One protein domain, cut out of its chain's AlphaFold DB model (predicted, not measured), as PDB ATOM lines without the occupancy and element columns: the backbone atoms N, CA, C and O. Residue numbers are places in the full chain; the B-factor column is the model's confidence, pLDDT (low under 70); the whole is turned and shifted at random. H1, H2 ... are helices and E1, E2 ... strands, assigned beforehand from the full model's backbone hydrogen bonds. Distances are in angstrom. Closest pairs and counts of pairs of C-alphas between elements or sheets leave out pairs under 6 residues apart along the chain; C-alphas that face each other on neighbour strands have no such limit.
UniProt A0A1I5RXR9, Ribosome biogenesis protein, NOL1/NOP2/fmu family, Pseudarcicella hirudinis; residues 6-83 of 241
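What this domain is: This is residues 6 to 83 of the 241 residues of the protein "Ribosome biogenesis protein, NOL1/NOP2/fmu family" of Pseudarcicella hirudinis (UniProt A0A1I5RXR9). A strongly twisted sheet of five strands has the helix H1 packed over one face, and a long loop between E2 and E3 swings out, with residues 40 to 45 sticking out. The long strand E5 is in the middle of the sheet, with E1 along one side and, on the other side, E4 beside one end and E2 beside the other; E3 folds back along E4 as a hairpin. The printed part has 78 residues, with one named helix and five named strands in the order E1 H1 E2 E3 E4 E5; the neighbour strands are antiparallel and the class is mixed, helices and strands. It is compact, with a radius of gyration of the C-alphas of 12.5 A and spans of 35 by 27 by 19 A.

Where its parts are: E5, residues 75 to 82, is the longest strand at 23.0 A and ends at C-alpha 82, (7.829, -7.314, 2.353). E1, residues 6 to 11, measures 16.7 A and begins at C-alpha 6, (8.639, -7.610, 8.917). E2, residues 32 to 35, measures 9.4 A. E3, residues 49 to 55, measures 18.7 A, and E4, residues 60 to 66, measures 18.6 A. H1, residues 16 to 30, measures 20.9 A and begins at C-alpha 16, (6.532, -29.195, 7.822).

How they stand to each other: The sheet is branched, since E5 has three neighbours; E1, E2 and E3 are edge strands. E1 lies on one side of E5, with N 9 and O 78 within hydrogen-bond range at 2.9 A. On the other side lie E4, beside residues 75 to 78, with N 64 and O 77 at 2.9 A, and E2, beside residues 79 to 82, with N 35 and O 79 at 2.8 A. E3 and E4 form a hairpin at 151 degrees, with N 54 and O 61 at 2.8 A. E4 and E5 form another, at 143 degrees. E3, E4 and E5 make a meander, each strand the antiparallel neighbour of the one before; with E2, the antiparallel neighbour of E5, they make a Greek key. H1 is on the sheet at a height of 8.2 A, over E2 and only just over E5, on which 3 of its C-alphas fall. It runs along the strands, at 6 degrees to E2 on the local plane. Its closest C-alphas to E2 are those of Lys 27 and Arg 33, 6.9 A apart. Every O i to N i+4 pair in H1 is within hydrogen-bond range. E1 and E3 are apart, as are E3 and E5.

The domain as a whole: The two C-alphas farthest apart are those of Glu 29 and Asp 45, at 37.3 A. The printed part has no cut. The link from E2 to E3, 13 residues, is long, and its residues 40 to 45 stand free. The mean pLDDT of the printed part is 76.7; residue 14, residues 55 to 60 and residues 65 to 74 are under 70.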
ATOM      1  N   VAL A   6       8.325  -6.250   8.472       91.38
ATOM      2  CA  VAL A   6       8.639  -7.610   8.917       91.38
ATOM      3  C   VAL A   6       7.339  -8.353   9.196       91.38
ATOM      4  O   VAL A   6       6.477  -7.849   9.913       91.38
ATOM      5  N   LEU A   7       7.221  -9.559   8.647       89.69
ATOM      6  CA  LEU A   7       6.170 -10.514   8.971       89.69
ATOM      7  C   LEU A   7       6.796 -11.690   9.714       89.69
ATOM      8  O   LEU A   7       7.760 -12.283   9.233       89.69
ATOM      9  N   ILE A   8       6.224 -12.030  10.864       90.44
ATOM     10  CA  ILE A   8       6.574 -13.229  11.622       90.44
ATOM     11  C   ILE A   8       5.407 -14.197  11.460       90.44
ATOM     12  O   ILE A   8       4.284 -13.884  11.854       90.44
ATOM     13  N   TYR A   9       5.670 -15.346  10.847       88.25
ATOM     14  CA  TYR A   9       4.726 -16.449  10.760       88.25
ATOM     15  C   TYR A   9       5.053 -17.463  11.849       88.25
ATOM     16  O   TYR A   9       6.211 -17.854  12.000       88.25
ATOM     17  N   THR A  10       4.027 -17.889  12.580       88.06
ATOM     18  CA  THR A  10       4.134 -18.911  13.620       88.06
ATOM     19  C   THR A  10       3.079 -19.983  13.405       88.06
ATOM     20  O   THR A  10       1.944 -19.659  13.052       88.06
ATOM     21  N   GLY A  11       3.412 -21.234  13.692       84.50
ATOM     22  CA  GLY A  11       2.445 -22.326  13.728       84.50
ATOM     23  C   GLY A  11       2.881 -23.414  14.700       84.50
ATOM     24  O   GLY A  11       4.027 -23.430  15.129       84.50
ATOM     25  N   ASN A  12       1.961 -24.291  15.083       80.88
ATOM     26  CA  ASN A  12       2.214 -25.393  16.018       80.88
ATOM     27  C   ASN A  12       1.806 -26.757  15.434       80.88
ATOM     28  O   ASN A  12       1.516 -27.695  16.174       80.88
ATOM     29  N   THR A  13       1.711 -26.858  14.108       71.25
ATOM     30  CA  THR A  13       1.317 -28.097  13.434       71.25
ATOM     31  C   THR A  13       2.535 -28.983  13.208       71.25
ATOM     32  O   THR A  13       3.548 -28.519  12.701       71.25
ATOM     33  N   GLY A  14       2.410 -30.285  13.477       65.44
ATOM     34  CA  GLY A  14       3.500 -31.254  13.288       65.44
ATOM     35  C   GLY A  14       3.988 -31.434  11.840       65.44
ATOM     36  O   GLY A  14       5.008 -32.081  11.617       65.44
ATOM     37  N   SER A  15       3.282 -30.889  10.842       74.31
ATOM     38  CA  SER A  15       3.612 -31.068   9.425       74.31
ATOM     39  C   SER A  15       4.411 -29.888   8.867       74.31
ATOM     40  O   SER A  15       3.884 -28.796   8.648       74.31
ATOM     41  N   ALA A  16       5.685 -30.139   8.552       72.31
ATOM     42  CA  ALA A  16       6.532 -29.195   7.822       72.31
ATOM     43  C   ALA A  16       5.943 -28.813   6.449       72.31
ATOM     44  O   ALA A  16       6.085 -27.675   6.006       72.31
ATOM     45  N   GLU A  17       5.245 -29.746   5.797       76.00
ATOM     46  CA  GLU A  17       4.593 -29.532   4.503       76.00
ATOM     47  C   GLU A  17       3.471 -28.489   4.595       76.00
ATOM     48  O   GLU A  17       3.390 -27.586   3.764       76.00
ATOM     49  N   GLN A  18       2.648 -28.545   5.649       79.25
ATOM     50  CA  GLN A  18       1.583 -27.559   5.865       79.25
ATOM     51  C   GLN A  18       2.145 -26.145   6.028       79.25
ATOM     52  O   GLN A  18       1.607 -25.198   5.448       79.25
ATOM     53  N   HIS A  19       3.247 -25.999   6.768       80.31
ATOM     54  CA  HIS A  19       3.934 -24.716   6.880       80.31
ATOM     55  C   HIS A  19       4.477 -24.260   5.525       80.31
ATOM     56  O   HIS A  19       4.196 -23.138   5.114       80.31
ATOM     57  N   LEU A  20       5.186 -25.121   4.793       79.31
ATOM     58  CA  LEU A  20       5.743 -24.777   3.482       79.31
ATOM     59  C   LEU A  20       4.670 -24.319   2.485       79.31
ATOM     60  O   LEU A  20       4.864 -23.290   1.840       79.31
ATOM     61  N   ASN A  21       3.521 -24.996   2.431       83.19
ATOM     62  CA  ASN A  21       2.408 -24.634   1.547       83.19
ATOM     63  C   ASN A  21       1.860 -23.230   1.850       83.19
ATOM     64  O   ASN A  21       1.642 -22.430   0.938       83.19
ATOM     65  N   VAL A  22       1.683 -22.889   3.133       84.56
ATOM     66  CA  VAL A  22       1.247 -21.540   3.537       84.56
ATOM     67  C   VAL A  22       2.288 -20.492   3.144       84.56
ATOM     68  O   VAL A  22       1.935 -19.419   2.658       84.56
ATOM     69  N   LEU A  23       3.574 -20.792   3.327       83.31
ATOM     70  CA  LEU A  23       4.658 -19.859   3.028       83.31
ATOM     71  C   LEU A  23       4.861 -19.654   1.521       83.31
ATOM     72  O   LEU A  23       5.226 -18.555   1.105       83.31
ATOM     73  N   GLU A  24       4.626 -20.679   0.700       83.62
ATOM     74  CA  GLU A  24       4.605 -20.564  -0.764       83.62
ATOM     75  C   GLU A  24       3.498 -19.629  -1.222       83.62
ATOM     76  O   GLU A  24       3.776 -18.636  -1.898       83.62
ATOM     77  N   TRP A  25       2.272 -19.883  -0.764       85.88
ATOM     78  CA  TRP A  25       1.130 -19.026  -1.051       85.88
ATOM     79  C   TRP A  25       1.386 -17.577  -0.616       85.88
ATOM     80  O   TRP A  25       1.176 -16.643  -1.389       85.88
ATOM     81  N   MET A  26       1.926 -17.359   0.590       84.62
ATOM     82  CA  MET A  26       2.222 -16.007   1.068       84.62
ATOM     83  C   MET A  26       3.248 -15.276   0.189       84.62
ATOM     84  O   MET A  26       3.137 -14.063  -0.006       84.62
ATOM     85  N   LYS A  27       4.260 -15.985  -0.324       83.12
ATOM     86  CA  LYS A  27       5.272 -15.418  -1.224       83.12
ATOM     87  C   LYS A  27       4.666 -14.999  -2.560       83.12
ATOM     88  O   LYS A  27       4.957 -13.887  -3.006       83.12
ATOM     89  N   GLU A  28       3.845 -15.862  -3.154       84.56
ATOM     90  CA  GLU A  28       3.165 -15.619  -4.430       84.56
ATOM     91  C   GLU A  28       2.171 -14.445  -4.317       84.56
ATOM     92  O   GLU A  28       2.214 -13.531  -5.140       84.56
ATOM     93  N   GLU A  29       1.363 -14.391  -3.254       86.12
ATOM     94  CA  GLU A  29       0.319 -13.366  -3.090       86.12
ATOM     95  C   GLU A  29       0.832 -12.009  -2.589       86.12
ATOM     96  O   GLU A  29       0.369 -10.950  -3.019       86.12
ATOM     97  N   PHE A  30       1.768 -12.001  -1.633       82.88
ATOM     98  CA  PHE A  30       2.112 -10.775  -0.902       82.88
ATOM     99  C   PHE A  30       3.460 -10.167  -1.280       82.88
ATOM    100  O   PHE A  30       3.772  -9.076  -0.789       82.88
ATOM    101  N   GLY A  31       4.250 -10.827  -2.135       87.00
ATOM    102  CA  GLY A  31       5.584 -10.368  -2.515       87.00
ATOM    103  C   GLY A  31       6.490 -10.222  -1.293       87.00
ATOM    104  O   GLY A  31       6.895  -9.114  -0.924       87.00
ATOM    105  N   ILE A  32       6.749 -11.343  -0.622       88.69
ATOM    106  CA  ILE A  32       7.592 -11.415   0.572       88.69
ATOM    107  C   ILE A  32       8.846 -12.254   0.308       88.69
ATOM    108  O   ILE A  32       8.847 -13.174  -0.506       88.69
ATOM    109  N   ARG A  33       9.929 -11.957   1.027       88.38
ATOM    110  CA  ARG A  33      11.189 -12.708   0.978       88.38
ATOM    111  C   ARG A  33      11.525 -13.248   2.360       88.38
ATOM    112  O   ARG A  33      11.531 -12.469   3.313       88.38
ATOM    113  N   ASN A  34      11.834 -14.542   2.462       88.69
ATOM    114  CA  ASN A  34      12.313 -15.141   3.708       88.69
ATOM    115  C   ASN A  34      13.603 -14.442   4.164       88.69
ATOM    116  O   ASN A  34      14.488 -14.158   3.353       88.69
ATOM    117  N   LEU A  35      13.665 -14.111   5.449       86.88
ATOM    118  CA  LEU A  35      14.877 -13.633   6.089       86.88
ATOM    119  C   LEU A  35      15.538 -14.826   6.781       86.88
ATOM    120  O   LEU A  35      14.872 -15.469   7.596       86.88
ATOM    121  N   PRO A  36      16.814 -15.119   6.475       80.81
ATOM    122  CA  PRO A  36      17.544 -16.137   7.206       80.81
ATOM    123  C   PRO A  36      17.591 -15.754   8.684       80.81
ATOM    124  O   PRO A  36      17.734 -14.577   9.033       80.81
ATOM    125  N   LEU A  37      17.418 -16.755   9.538       79.50
ATOM    126  CA  LEU A  37      17.452 -16.601  10.982       79.50
ATOM    127  C   LEU A  37      18.736 -17.216  11.511       79.50
ATOM    128  O   LEU A  37      19.169 -18.262  11.040       79.50
ATOM    129  N   GLU A  38      19.314 -16.580  12.519       80.69
ATOM    130  CA  GLU A  38      20.459 -17.100  13.255       80.69
ATOM    131  C   GLU A  38      20.017 -17.382  14.687       80.69
ATOM    132  O   GLU A  38      19.269 -16.593  15.269       80.69
ATOM    133  N   ILE A  39      20.458 -18.507  15.258       76.00
ATOM    134  CA  ILE A  39      20.232 -18.792  16.680       76.00
ATOM    135  C   ILE A  39      21.046 -17.768  17.484       76.00
ATOM    136  O   ILE A  39      22.277 -17.773  17.372       76.00
ATOM    137  N   PRO A  40      20.408 -16.907  18.301       80.56
ATOM    138  CA  PRO A  40      21.147 -15.996  19.164       80.56
ATOM    139  C   PRO A  40      22.041 -16.783  20.125       80.56
ATOM    140  O   PRO A  40      21.655 -17.860  20.578       80.56
ATOM    141  N   GLU A  41      23.201 -16.230  20.488       82.12
ATOM    142  CA  GLU A  41      24.178 -16.894  21.370       82.12
ATOM    143  C   GLU A  41      23.535 -17.452  22.651       82.12
ATOM    144  O   GLU A  41      23.807 -18.578  23.051       82.12
ATOM    145  N   THR A  42      22.586 -16.709  23.230       84.00
ATOM    146  CA  THR A  42      21.840 -17.083  24.443       84.00
ATOM    147  C   THR A  42      21.047 -18.387  24.327       84.00
ATOM    148  O   THR A  42      20.689 -18.970  25.348       84.00
ATOM    149  N   PHE A  43      20.743 -18.833  23.106       77.69
ATOM    150  CA  PHE A  43      19.963 -20.038  22.822       77.69
ATOM    151  C   PHE A  43      20.793 -21.155  22.176       77.69
ATOM    152  O   PHE A  43      20.244 -22.219  21.907       77.69
ATOM    153  N   LYS A  44      22.101 -20.968  21.939       78.25
ATOM    154  CA  LYS A  44      22.930 -21.997  21.283       78.25
ATOM    155  C   LYS A  44      23.031 -23.296  22.083       78.25
ATOM    156  O   LYS A  44      23.056 -24.369  21.488       78.25
ATOM    157  N   ASP A  45      23.013 -23.209  23.411       81.88
ATOM    158  CA  ASP A  45      23.074 -24.382  24.294       81.88
ATOM    159  C   ASP A  45      21.714 -25.084  24.477       81.88
ATOM    160  O   ASP A  45      21.615 -26.134  25.122       81.88
ATOM    161  N   TRP A  46      20.635 -24.524  23.918       79.19
ATOM    162  CA  TRP A  46      19.302 -25.100  24.038       79.19
ATOM    163  C   TRP A  46      19.149 -26.250  23.049       79.19
ATOM    164  O   TRP A  46      18.811 -26.055  21.886       79.19
ATOM    165  N   LYS A  47      19.324 -27.481  23.539       71.81
ATOM    166  CA  LYS A  47      19.252 -28.718  22.734       71.81
ATOM    167  C   LYS A  47      17.974 -28.874  21.894       71.81
ATOM    168  O   LYS A  47      17.994 -29.575  20.888       71.81
ATOM    169  N   ASN A  48      16.881 -28.234  22.309       71.38
ATOM    170  CA  ASN A  48      15.570 -28.325  21.664       71.38
ATOM    171  C   ASN A  48      15.270 -27.164  20.702       71.38
ATOM    172  O   ASN A  48      14.219 -27.172  20.063       71.38
ATOM    173  N   PHE A  49      16.160 -26.171  20.606       71.75
ATOM    174  CA  PHE A  49      16.016 -25.028  19.712       71.75
ATOM    175  C   PHE A  49      16.886 -25.246  18.478       71.75
ATOM    176  O   PHE A  49      18.092 -25.003  18.494       71.75
ATOM    177  N   VAL A  50      16.279 -25.759  17.409       70.69
ATOM    178  CA  VAL A  50      17.007 -26.123  16.193       70.69
ATOM    179  C   VAL A  50      16.590 -25.190  15.064       70.69
ATOM    180  O   VAL A  50      15.406 -25.040  14.752       70.69
ATOM    181  N   LEU A  51      17.584 -24.556  14.445       71.50
ATOM    182  CA  LEU A  51      17.406 -23.877  13.171       71.50
ATOM    183  C   LEU A  51      17.372 -24.938  12.078       71.50
ATOM    184  O   LEU A  51      18.337 -25.681  11.902       71.50
ATOM    185  N   ASN A  52      16.268 -24.987  11.348       71.75
ATOM    186  CA  ASN A  52      16.094 -25.899  10.236       71.75
ATOM    187  C   ASN A  52      15.907 -25.094   8.947       71.75
ATOM    188  O   ASN A  52      15.252 -24.048   8.913       71.75
ATOM    189  N   GLU A  53      16.469 -25.612   7.861       71.81
ATOM    190  CA  GLU A  53      16.079 -25.197   6.522       71.81
ATOM    191  C   GLU A  53      14.969 -26.119   6.035       71.81
ATOM    192  O   GLU A  53      15.146 -27.333   5.931       71.81
ATOM    193  N   PHE A  54      13.828 -25.532   5.706       72.81
ATOM    194  CA  PHE A  54      12.711 -26.233   5.100       72.81
ATOM    195  C   PHE A  54      12.766 -25.990   3.602       72.81
ATOM    196  O   PHE A  54      12.856 -24.847   3.152       72.81
ATOM    197  N   LYS A  55      12.755 -27.069   2.824       68.75
ATOM    198  CA  LYS A  55      12.868 -27.002   1.368       68.75
ATOM    199  C   LYS A  55      11.592 -27.534   0.746       68.75
ATOM    200  O   LYS A  55      11.147 -28.623   1.090       68.75
ATOM    201  N   SER A  56      11.045 -26.765  -0.176       66.75
ATOM    202  CA  SER A  56      10.046 -27.211  -1.134       66.75
ATOM    203  C   SER A  56      10.645 -27.198  -2.540       66.75
ATOM    204  O   SER A  56      11.780 -26.756  -2.742       66.75
ATOM    205  N   GLU A  57       9.883 -27.647  -3.536       65.31
ATOM    206  CA  GLU A  57      10.313 -27.617  -4.942       65.31
ATOM    207  C   GLU A  57      10.590 -26.189  -5.448       65.31
ATOM    208  O   GLU A  57      11.391 -25.995  -6.362       65.31
ATOM    209  N   LYS A  58       9.954 -25.176  -4.844       68.62
ATOM    210  CA  LYS A  58      10.002 -23.778  -5.295       68.62
ATOM    211  C   LYS A  58      10.835 -22.855  -4.407       68.62
ATOM    212  O   LYS A  58      11.155 -21.736  -4.826       68.62
ATOM    213  N   GLN A  59      11.145 -23.245  -3.169       69.00
ATOM    214  CA  GLN A  59      11.867 -22.374  -2.245       69.00
ATOM    215  C   GLN A  59      12.567 -23.093  -1.094       69.00
ATOM    216  O   GLN A  59      12.202 -24.185  -0.672       69.00
ATOM    217  N   ILE A  60      13.553 -22.392  -0.539       69.19
ATOM    218  CA  ILE A  60      14.173 -22.708   0.743       69.19
ATOM    219  C   ILE A  60      13.715 -21.638   1.729       69.19
ATOM    220  O   ILE A  60      13.848 -20.440   1.462       69.19
ATOM    221  N   VAL A  61      13.160 -22.075   2.852       71.31
ATOM    222  CA  VAL A  61      12.732 -21.223   3.954       71.31
ATOM    223  C   VAL A  61      13.566 -21.574   5.176       71.31
ATOM    224  O   VAL A  61      13.546 -22.703   5.660       71.31
ATOM    225  N   SER A  62      14.289 -20.590   5.698       70.31
ATOM    226  CA  SER A  62      14.903 -20.673   7.019       70.31
ATOM    227  C   SER A  62      13.845 -20.426   8.092       70.31
ATOM    228  O   SER A  62      13.135 -19.412   8.043       70.31
ATOM    229  N   GLY A  63      13.752 -21.337   9.060       71.00
ATOM    230  CA  GLY A  63      12.822 -21.230  10.178       71.00
ATOM    231  C   GLY A  63      13.306 -21.971  11.421       71.00
ATOM    232  O   GLY A  63      14.128 -22.886  11.352       71.00
ATOM    233  N   PHE A  64      12.794 -21.573  12.579       70.31
ATOM    234  CA  PHE A  64      13.016 -22.306  13.820       70.31
ATOM    235  C   PHE A  64      11.956 -23.381  13.993       70.31
ATOM    236  O   PHE A  64      10.773 -23.108  13.781       70.31
ATOM    237  N   CYS A  65      12.385 -24.556  14.456       67.31
ATOM    238  CA  CYS A  65      11.495 -25.520  15.084       67.31
ATOM    239  C   CYS A  65      11.937 -25.793  16.517       67.31
ATOM    240  O   CYS A  65      13.105 -26.087  16.786       67.31
ATOM    241  N   LEU A  66      10.969 -25.739  17.429       64.06
ATOM    242  CA  LEU A  66      11.121 -26.310  18.757       64.06
ATOM    243  C   LEU A  66      10.790 -27.806  18.680       64.06
ATOM    244  O   LEU A  66       9.668 -28.166  18.336       64.06
ATOM    245  N   ASN A  67      11.770 -28.638  19.042       60.22
ATOM    246  CA  ASN A  67      11.749 -30.108  19.088       60.22
ATOM    247  C   ASN A  67      11.910 -30.854  17.748       60.22
ATOM    248  O   ASN A  67      11.361 -30.494  16.711       60.22
ATOM    249  N   LYS A  68      12.684 -31.947  17.814       51.22
ATOM    250  CA  LYS A  68      12.993 -32.882  16.714       51.22
ATOM    251  C   LYS A  68      12.264 -34.231  16.856       51.22
ATOM    252  O   LYS A  68      12.394 -35.088  15.994       51.22
ATOM    253  N   THR A  69      11.552 -34.456  17.958       52.00
ATOM    254  CA  THR A  69      10.943 -35.753  18.284       52.00
ATOM    255  C   THR A  69       9.473 -35.771  17.894       52.00
ATOM    256  O   THR A  69       8.728 -34.887  18.305       52.00
ATOM    257  N   GLU A  70       9.079 -36.804  17.152       49.38
ATOM    258  CA  GLU A  70       7.765 -37.032  16.522       49.38
ATOM    259  C   GLU A  70       6.551 -37.022  17.480       49.38
ATOM    260  O   GLU A  70       5.416 -37.090  17.024       49.38
ATOM    261  N   GLU A  71       6.759 -36.897  18.793       48.41
ATOM    262  CA  GLU A  71       5.712 -37.041  19.815       48.41
ATOM    263  C   GLU A  71       5.252 -35.734  20.489       48.41
ATOM    264  O   GLU A  71       4.382 -35.790  21.350       48.41
ATOM    265  N   ASN A  72       5.762 -34.551  20.118       46.59
ATOM    266  CA  ASN A  72       5.274 -33.282  20.683       46.59
ATOM    267  C   ASN A  72       5.102 -32.191  19.617       46.59
ATOM    268  O   ASN A  72       5.914 -32.086  18.701       46.59
ATOM    269  N   GLU A  73       4.057 -31.370  19.779       53.84
ATOM    270  CA  GLU A  73       3.719 -30.209  18.944       53.84
ATOM    271  C   GLU A  73       4.975 -29.397  18.576       53.84
ATOM    272  O   GLU A  73       5.631 -28.807  19.441       53.84
ATOM    273  N   SER A  74       5.341 -29.382  17.291       66.31
ATOM    274  CA  SER A  74       6.471 -28.594  16.809       66.31
ATOM    275  C   SER A  74       6.018 -27.155  16.595       66.31
ATOM    276  O   SER A  74       5.170 -26.851  15.757       66.31
ATOM    277  N   PHE A  75       6.580 -26.236  17.376       76.94
ATOM    278  CA  PHE A  75       6.381 -24.810  17.142       76.94
ATOM    279  C   PHE A  75       7.322 -24.353  16.030       76.94
ATOM    280  O   PHE A  75       8.542 -24.434  16.176       76.94
ATOM    281  N   PHE A  76       6.744 -23.873  14.937       81.19
ATOM    282  CA  PHE A  76       7.419 -23.358  13.759       81.19
ATOM    283  C   PHE A  76       7.415 -21.830  13.761       81.19
ATOM    284  O   PHE A  76       6.371 -21.213  13.984       81.19
ATOM    285  N   VAL A  77       8.555 -21.214  13.440       86.25
ATOM    286  CA  VAL A  77       8.668 -19.766  13.214       86.25
ATOM    287  C   VAL A  77       9.450 -19.487  11.943       86.25
ATOM    288  O   VAL A  77      10.567 -19.970  11.786       86.25
ATOM    289  N   ALA A  78       8.919 -18.623  11.085       87.06
ATOM    290  CA  ALA A  78       9.647 -18.081   9.946       87.06
ATOM    291  C   ALA A  78       9.438 -16.567   9.842       87.06
ATOM    292  O   ALA A  78       8.361 -16.044  10.136       87.06
ATOM    293  N   VAL A  79      10.483 -15.855   9.419       89.88
ATOM    294  CA  VAL A  79      10.465 -14.393   9.304       89.88
ATOM    295  C   VAL A  79      10.615 -13.991   7.848       89.88
ATOM    296  O   VAL A  79      11.404 -14.562   7.094       89.88
ATOM    297  N   PHE A  80       9.847 -12.987   7.444       89.88
ATOM    298  CA  PHE A  80       9.801 -12.502   6.077       89.88
ATOM    299  C   PHE A  80       9.868 -10.980   6.029       89.88
ATOM    300  O   PHE A  80       9.435 -10.280   6.945       89.88
ATOM    301  N   ARG A  81      10.387 -10.462   4.919       91.62
ATOM    302  CA  ARG A  81      10.417  -9.040   4.579       91.62
ATOM    303  C   ARG A  81       9.477  -8.782   3.412       91.62
ATOM    304  O   ARG A  81       9.581  -9.473   2.399       91.62
ATOM    305  N   LYS A  82       8.612  -7.770   3.509       90.19
ATOM    306  CA  LYS A  82       7.829  -7.314   2.353       90.19
ATOM    307  C   LYS A  82       8.731  -6.627   1.330       90.19
ATOM    308  O   LYS A  82       9.396  -5.654   1.680       90.19
ATOM    309  N   THR A  83       8.733  -7.104   0.087       88.88
ATOM    310  CA  THR A  83       9.552  -6.537  -0.999       88.88
ATOM    311  C   THR A  83       8.748  -5.699  -1.979       88.88
ATOM    312  O   THR A  83       9.331  -4.938  -2.739       88.88
TER     313      THR A  83